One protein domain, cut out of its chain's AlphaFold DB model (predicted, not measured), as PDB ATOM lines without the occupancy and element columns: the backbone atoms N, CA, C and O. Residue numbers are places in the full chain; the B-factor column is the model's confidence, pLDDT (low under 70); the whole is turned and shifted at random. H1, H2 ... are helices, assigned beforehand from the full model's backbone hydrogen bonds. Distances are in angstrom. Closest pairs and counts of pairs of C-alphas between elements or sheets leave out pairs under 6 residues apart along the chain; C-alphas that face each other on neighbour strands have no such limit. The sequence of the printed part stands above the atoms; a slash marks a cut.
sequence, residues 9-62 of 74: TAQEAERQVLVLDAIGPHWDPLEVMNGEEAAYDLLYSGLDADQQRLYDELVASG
ATOM      1  N   THR A   9     -43.912   3.069 -15.079       96.12
ATOM      2  CA  THR A   9     -42.618   2.659 -14.521       96.12
ATOM      3  C   THR A   9     -42.446   1.149 -14.630       96.12
ATOM      4  O   THR A   9     -41.402   0.685 -15.086       96.12
ATOM      5  N   ALA A  10     -43.485   0.385 -14.287       93.94
ATOM      6  CA  ALA A  10     -43.488  -1.065 -14.472       93.94
ATOM      7  C   ALA A  10     -43.366  -1.448 -15.957       93.94
ATOM      8  O   ALA A  10     -42.566  -2.310 -16.315       93.94
ATOM      9  N   GLN A  11     -44.103  -0.758 -16.833       95.62
ATOM     10  CA  GLN A  11     -44.051  -1.002 -18.279       95.62
ATOM     11  C   GLN A  11     -42.678  -0.680 -18.886       95.62
ATOM     12  O   GLN A  11     -42.204  -1.399 -19.764       95.62
ATOM     13  N   GLU A  12     -42.006   0.369 -18.414       97.44
ATOM     14  CA  GLU A  12     -40.657   0.699 -18.874       97.44
ATOM     15  C   GLU A  12     -39.624  -0.334 -18.409       97.44
ATOM     16  O   GLU A  12     -38.752  -0.718 -19.188       97.44
ATOM     17  N   ALA A  13     -39.744  -0.843 -17.180       97.12
ATOM     18  CA  ALA A  13     -38.882  -1.921 -16.702       97.12
ATOM     19  C   ALA A  13     -39.033  -3.188 -17.566       97.12
ATOM     20  O   ALA A  13     -38.034  -3.783 -17.973       97.12
ATOM     21  N   GLU A  14     -40.268  -3.562 -17.917       96.69
ATOM     22  CA  GLU A  14     -40.539  -4.678 -18.834       96.69
ATOM     23  C   GLU A  14     -39.937  -4.435 -20.224       96.69
ATOM     24  O   GLU A  14     -39.273  -5.318 -20.775       96.69
ATOM     25  N   ARG A  15     -40.096  -3.225 -20.775       96.56
ATOM     26  CA  ARG A  15     -39.507  -2.855 -22.070       96.56
ATOM     27  C   ARG A  15     -37.985  -2.999 -22.052       96.56
ATOM     28  O   ARG A  15     -37.424  -3.535 -23.003       96.56
ATOM     29  N   GLN A  16     -37.314  -2.533 -21.000       95.75
ATOM     30  CA  GLN A  16     -35.856  -2.620 -20.886       95.75
ATOM     31  C   GLN A  16     -35.370  -4.070 -20.841       95.75
ATOM     32  O   GLN A  16     -34.424  -4.410 -21.550       95.75
ATOM     33  N   VAL A  17     -36.043  -4.939 -20.080       95.31
ATOM     34  CA  VAL A  17     -35.716  -6.373 -20.030       95.31
ATOM     35  C   VAL A  17     -35.861  -7.017 -21.408       95.31
ATOM     36  O   VAL A  17     -34.947  -7.705 -21.855       95.31
ATOM     37  N   LEU A  18     -36.969  -6.756 -22.107       96.62
ATOM     38  CA  LEU A  18     -37.212  -7.299 -23.448       96.62
ATOM     39  C   LEU A  18     -36.185  -6.805 -24.475       96.62
ATOM     40  O   LEU A  18     -35.786  -7.559 -25.358       96.62
ATOM     41  N   VAL A  19     -35.738  -5.553 -24.364       94.50
ATOM     42  CA  VAL A  19     -34.679  -5.011 -25.225       94.50
ATOM     43  C   VAL A  19     -33.348  -5.711 -24.968       94.50
ATOM     44  O   VAL A  19     -32.686  -6.105 -25.924       94.50
ATOM     45  N   LEU A  20     -32.964  -5.897 -23.703       91.44
ATOM     46  CA  LEU A  20     -31.722  -6.593 -23.358       91.44
ATOM     47  C   LEU A  20     -31.743  -8.057 -23.819       91.44
ATOM     48  O   LEU A  20     -30.743  -8.542 -24.344       91.44
ATOM     49  N   ASP A  21     -32.883  -8.738 -23.691       94.25
ATOM     50  CA  ASP A  21     -33.062 -10.105 -24.190       94.25
ATOM     51  C   ASP A  21     -32.936 -10.182 -25.722       94.25
ATOM     52  O   ASP A  21     -32.213 -11.028 -26.245       94.25
ATOM     53  N   ALA A  22     -33.559  -9.244 -26.445       95.81
ATOM     54  CA  ALA A  22     -33.494  -9.183 -27.907       95.81
ATOM     55  C   ALA A  22     -32.082  -8.895 -28.446       95.81
ATOM     56  O   ALA A  22     -31.724  -9.374 -29.522       95.81
ATOM     57  N   ILE A  23     -31.288  -8.107 -27.715       92.94
ATOM     58  CA  ILE A  23     -29.884  -7.830 -28.038       92.94
ATOM     59  C   ILE A  23     -29.010  -9.075 -27.793       92.94
ATOM     60  O   ILE A  23     -28.109  -9.376 -28.580       92.94
ATOM     61  N   GLY A  24     -29.311  -9.830 -26.735       91.81
ATOM     62  CA  GLY A  24     -28.681 -11.109 -26.430       91.81
ATOM     63  C   GLY A  24     -27.366 -11.008 -25.637       91.81
ATOM     64  O   GLY A  24     -26.782  -9.937 -25.475       91.81
ATOM     65  N   PRO A  25     -26.860 -12.149 -25.135       89.12
ATOM     66  CA  PRO A  25     -25.784 -12.201 -24.138       89.12
ATOM     67  C   PRO A  25     -24.385 -11.891 -24.685       89.12
ATOM     68  O   PRO A  25     -23.426 -11.835 -23.921       89.12
ATOM     69  N   HIS A  26     -24.247 -11.748 -26.001       91.50
ATOM     70  CA  HIS A  26     -22.971 -11.450 -26.653       91.50
ATOM     71  C   HIS A  26     -22.718  -9.955 -26.818       91.50
ATOM     72  O   HIS A  26     -21.649  -9.574 -27.285       91.50
ATOM     73  N   TRP A  27     -23.688  -9.111 -26.474       90.12
ATOM     74  CA  TRP A  27     -23.512  -7.675 -26.554       90.12
ATOM     75  C   TRP A  27     -22.670  -7.165 -25.390       90.12
ATOM     76  O   TRP A  27     -23.063  -7.269 -24.229       90.12
ATOM     77  N   ASP A  28     -21.522  -6.588 -25.727       91.44
ATOM     78  CA  ASP A  28     -20.694  -5.827 -24.803       91.44
ATOM     79  C   ASP A  28     -20.928  -4.320 -25.047       91.44
ATOM     80  O   ASP A  28     -20.467  -3.773 -26.055       91.44
ATOM     81  N   PRO A  29     -21.660  -3.617 -24.161       87.62
ATOM     82  CA  PRO A  29     -21.922  -2.190 -24.325       87.62
ATOM     83  C   PRO A  29     -20.640  -1.350 -24.285       87.62
ATOM     84  O   PRO A  29     -20.579  -0.309 -24.937       87.62
ATOM     85  N   LEU A  30     -19.606  -1.795 -23.561       90.88
ATOM     86  CA  LEU A  30     -18.328  -1.090 -23.515       90.88
ATOM     87  C   LEU A  30     -17.571  -1.259 -24.831       90.88
ATOM     88  O   LEU A  30     -16.977  -0.297 -25.311       90.88
ATOM     89  N   GLU A  31     -17.615  -2.446 -25.442       92.56
ATOM     90  CA  GLU A  31     -17.046  -2.667 -26.776       92.56
ATOM     91  C   GLU A  31     -17.699  -1.748 -27.815       92.56
ATOM     92  O   GLU A  31     -16.991  -1.093 -28.582       92.56
ATOM     93  N   VAL A  32     -19.032  -1.629 -27.800       89.12
ATOM     94  CA  VAL A  32     -19.763  -0.746 -28.723       89.12
ATOM     95  C   VAL A  32     -19.382   0.721 -28.515       89.12
ATOM     96  O   VAL A  32     -19.043   1.394 -29.486       89.12
ATOM     97  N   MET A  33     -19.358   1.210 -27.269       87.81
ATOM     98  CA  MET A  33     -18.962   2.595 -26.976       87.81
ATOM     99  C   MET A  33     -17.519   2.894 -27.403       87.81
ATOM    100  O   MET A  33     -17.258   3.925 -28.021       87.81
ATOM    101  N   ASN A  34     -16.588   1.975 -27.131       89.38
ATOM    102  CA  ASN A  34     -15.195   2.115 -27.557       89.38
ATOM    103  C   ASN A  34     -15.066   2.105 -29.089       89.38
ATOM    104  O   ASN A  34     -14.258   2.845 -29.652       89.38
ATOM    105  N   GLY A  35     -15.859   1.277 -29.772       89.81
ATOM    106  CA  GLY A  35     -15.912   1.226 -31.231       89.81
ATOM    107  C   GLY A  35     -16.429   2.529 -31.844       89.81
ATOM    108  O   GLY A  35     -15.859   3.011 -32.824       89.81
ATOM    109  N   GLU A  36     -17.461   3.131 -31.251       88.88
ATOM    110  CA  GLU A  36     -17.970   4.438 -31.672       88.88
ATOM    111  C   GLU A  36     -16.935   5.550 -31.471       88.88
ATOM    112  O   GLU A  36     -16.713   6.344 -32.386       88.88
ATOM    113  N   GLU A  37     -16.252   5.585 -30.322       88.00
ATOM    114  CA  GLU A  37     -15.183   6.555 -30.069       88.00
ATOM    115  C   GLU A  37     -14.033   6.394 -31.077       88.00
ATOM    116  O   GLU A  37     -13.608   7.375 -31.689       88.00
ATOM    117  N   ALA A  38     -13.601   5.158 -31.351       88.88
ATOM    118  CA  ALA A  38     -12.577   4.867 -32.354       88.88
ATOM    119  C   ALA A  38     -12.996   5.275 -33.780       88.88
ATOM    120  O   ALA A  38     -12.168   5.740 -34.571       88.88
ATOM    121  N   ALA A  39     -14.277   5.125 -34.126       89.44
ATOM    122  CA  ALA A  39     -14.809   5.557 -35.414       89.44
ATOM    123  C   ALA A  39     -14.849   7.089 -35.534       89.44
ATOM    124  O   ALA A  39     -14.455   7.631 -36.570       89.44
ATOM    125  N   TYR A  40     -15.264   7.795 -34.476       86.12
ATOM    126  CA  TYR A  40     -15.198   9.259 -34.399       86.12
ATOM    127  C   TYR A  40     -13.768   9.769 -34.567       86.12
ATOM    128  O   TYR A  40     -13.499  10.707 -35.322       86.12
ATOM    129  N   ASP A  41     -12.840   9.102 -33.899       87.75
ATOM    130  CA  ASP A  41     -11.416   9.339 -33.999       87.75
ATOM    131  C   ASP A  41     -10.908   9.211 -35.442       87.75
ATOM    132  O   ASP A  41     -10.156  10.060 -35.939       87.75
ATOM    133  N   LEU A  42     -11.317   8.153 -36.135       90.94
ATOM    134  CA  LEU A  42     -10.951   7.931 -37.527       90.94
ATOM    135  C   LEU A  42     -11.546   9.001 -38.456       90.94
ATOM    136  O   LEU A  42     -10.841   9.484 -39.343       90.94
ATOM    137  N   LEU A  43     -12.803   9.403 -38.240       91.12
ATOM    138  CA  LEU A  43     -13.509  10.383 -39.074       91.12
ATOM    139  C   LEU A  43     -12.789  11.736 -39.130       91.12
ATOM    140  O   LEU A  43     -12.719  12.359 -40.186       91.12
ATOM    141  N   TYR A  44     -12.228  12.162 -38.000       90.44
ATOM    142  CA  TYR A  44     -11.462  13.402 -37.875       90.44
ATOM    143  C   TYR A  44      -9.953  13.143 -37.792       90.44
ATOM    144  O   TYR A  44      -9.203  13.912 -37.190       90.44
ATOM    145  N   SER A  45      -9.486  12.023 -38.347       90.44
ATOM    146  CA  SER A  45      -8.059  11.758 -38.521       90.44
ATOM    147  C   SER A  45      -7.532  12.400 -39.806       90.44
ATOM    148  O   SER A  45      -8.256  12.554 -40.785       90.44
ATOM    149  N   GLY A  46      -6.250  12.778 -39.806       93.50
ATOM    150  CA  GLY A  46      -5.573  13.262 -41.013       93.50
ATOM    151  C   GLY A  46      -6.071  14.608 -41.545       93.50
ATOM    152  O   GLY A  46      -5.886  14.878 -42.729       93.50
ATOM    153  N   LEU A  47      -6.684  15.436 -40.693       95.44
ATOM    154  CA  LEU A  47      -7.120  16.775 -41.073       95.44
ATOM    155  C   LEU A  47      -5.922  17.639 -41.465       95.44
ATOM    156  O   LEU A  47      -4.888  17.655 -40.790       95.44
ATOM    157  N   ASP A  48      -6.080  18.387 -42.551       97.38
ATOM    158  CA  ASP A  48      -5.148  19.456 -42.879       97.38
ATOM    159  C   ASP A  48      -5.316  20.660 -41.929       97.38
ATOM    160  O   ASP A  48      -6.182  20.695 -41.052       97.38
ATOM    161  N   ALA A  49      -4.464  21.673 -42.089       97.62
ATOM    162  CA  ALA A  49      -4.448  22.825 -41.194       97.62
ATOM    163  C   ALA A  49      -5.741  23.661 -41.232       97.62
ATOM    164  O   ALA A  49      -6.097  24.263 -40.220       97.62
ATOM    165  N   ASP A  50      -6.438  23.733 -42.367       97.81
ATOM    166  CA  ASP A  50      -7.699  24.472 -42.472       97.81
ATOM    167  C   ASP A  50      -8.845  23.673 -41.848       97.81
ATOM    168  O   ASP A  50      -9.641  24.215 -41.076       97.81
ATOM    169  N   GLN A  51      -8.880  22.370 -42.121       96.88
ATOM    170  CA  GLN A  51      -9.848  21.440 -41.555       96.88
ATOM    171  C   GLN A  51      -9.711  21.322 -40.032       96.88
ATOM    172  O   GLN A  51     -10.719  21.324 -39.328       96.88
ATOM    173  N   GLN A  52      -8.481  21.283 -39.513       96.06
ATOM    174  CA  GLN A  52      -8.219  21.233 -38.076       96.06
ATOM    175  C   GLN A  52      -8.739  22.488 -37.370       96.06
ATOM    176  O   GLN A  52      -9.392  22.375 -36.337       96.06
ATOM    177  N   ARG A  53      -8.526  23.683 -37.943       97.38
ATOM    178  CA  ARG A  53      -9.065  24.922 -37.355       97.38
ATOM    179  C   ARG A  53     -10.587  24.914 -37.286       97.38
ATOM    180  O   ARG A  53     -11.142  25.333 -36.275       97.38
ATOM    181  N   LEU A  54     -11.255  24.460 -38.349       97.25
ATOM    182  CA  LEU A  54     -12.714  24.368 -38.362       97.25
ATOM    183  C   LEU A  54     -13.208  23.345 -37.333       97.25
ATOM    184  O   LEU A  54     -14.163  23.620 -36.611       97.25
ATOM    185  N   TYR A  55     -12.552  22.186 -37.238       95.12
ATOM    186  CA  TYR A  55     -12.859  21.189 -36.214       95.12
ATOM    187  C   TYR A  55     -12.756  21.790 -34.804       95.12
ATOM    188  O   TYR A  55     -13.693  21.663 -34.017       95.12
ATOM    189  N   ASP A  56     -11.672  22.510 -34.508       95.62
ATOM    190  CA  ASP A  56     -11.461  23.140 -33.202       95.62
ATOM    191  C   ASP A  56     -12.544  24.190 -32.880       95.62
ATOM    192  O   ASP A  56     -13.017  24.266 -31.743       95.62
ATOM    193  N   GLU A  57     -12.994  24.970 -33.870       97.81
ATOM    194  CA  GLU A  57     -14.088  25.944 -33.720       97.81
ATOM    195  C   GLU A  57     -15.439  25.265 -33.442       97.81
ATOM    196  O   GLU A  57     -16.211  25.694 -32.575       97.81
ATOM    197  N   LEU A  58     -15.719  24.163 -34.137       95.75
ATOM    198  CA  LEU A  58     -16.929  23.372 -33.922       95.75
ATOM    199  C   LEU A  58     -16.936  22.698 -32.544       95.75
ATOM    200  O   LEU A  58     -17.984  22.630 -31.902       95.75
ATOM    201  N   VAL A  59     -15.779  22.253 -32.054       94.75
ATOM    202  CA  VAL A  59     -15.645  21.737 -30.684       94.75
ATOM    203  C   VAL A  59     -15.837  22.856 -29.660       94.75
ATOM    204  O   VAL A  59     -16.582  22.690 -28.697       94.75
ATOM    205  N   ALA A  60     -15.216  24.019 -29.868       95.88
ATOM    206  CA  ALA A  60     -15.327  25.154 -28.949       95.88
ATOM    207  C   ALA A  60     -16.761  25.700 -28.838       95.88
ATOM    208  O   ALA A  60     -17.170  26.152 -27.769       95.88
ATOM    209  N   SER A  61     -17.530  25.637 -29.926       97.12
ATOM    210  CA  SER A  61     -18.946  26.026 -29.958       97.12
ATOM    211  C   SER A  61     -19.903  24.938 -29.454       97.12
ATOM    212  O   SER A  61     -21.099  25.197 -29.324       97.12
ATOM    213  N   GLY A  62     -19.400  23.738 -29.147       93.62
ATOM    214  CA  GLY A  62     -20.199  22.604 -28.680       93.62
ATOM    215  C   GLY A  62     -21.013  21.910 -29.774       93.62
ATOM    216  O   GLY A  62     -21.871  21.090 -29.461       93.62
TER     217      GLY A  62
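This is residues 9 to 62 of the 74 residues of an uncharacterized protein of Streptomyces sp. ms191 (UniProt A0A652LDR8). Three separate helices are strung out like a wide, open U: H2 makes the base, H1 is the arm at its first end, and H3 is the shorter arm at its last end, running partly back over the same side. The opening between the arms is empty, and no helix touches another. The printed part has 54 residues, with three named helices in the order H1, H2, H3 and no named strand; the class is all helix. It is extended, with a radius of gyration of the C-alphas of 18.4 A, and the C-alphas span 51 by 26 by 12 A, an outline that is only just flat.

Start with H2, which with H1 is the longest helix at 15 residues. Find C-alpha 29 at (-21.922, -2.190, -24.325); from there H2, residues 29 to 43, runs 21.1 A to C-alpha 43 at (-13.509, 10.383, -39.074). Go back to C-alpha 9 at (-42.618, 2.659, -14.521) for H1, residues 9 to 23, which is 21.3 A long from first to last C-alpha. Beyond H2, look for H3, residues 49 to 60, which runs 16.5 A from Ala 49 to C-alpha 60 at (-15.327, 25.154, -28.949).

Begin at H2 and look towards its two ends. H1 and H2 are apart, with a tight link of 5 residues between them, Gly 24 to Asp 28. H2 and H3 are apart too, with a tight link of 5 residues between them, Tyr 44 to Asp 48. H1 and H3 are also apart. Read the z column to see the turn after H2: the N-to-C direction has a z component of -0.67 in H2 and 0.76 in H3. There is no hairpin. In the backbone of H1, H2 and H3, every O i to N i+4 pair is within hydrogen-bond range.

Look for the two C-alphas farthest apart, those of Ala 10 and Ala 49, at 53.0 A. The C-alphas of Thr 9 and Gly 62, the first and last printed, are 33.2 A apart. Residues 9 to 43, of which 9 to 23 belong to H1 and 29 to 43 to H2, stand free, and so do residues 56 to 62, of which 56 to 60 belong to H3. The printed part has no cut, and neither link is long. In the B-factor column you will find a mean pLDDT of 93.3 for the printed part of this model; no printed residue is under 70.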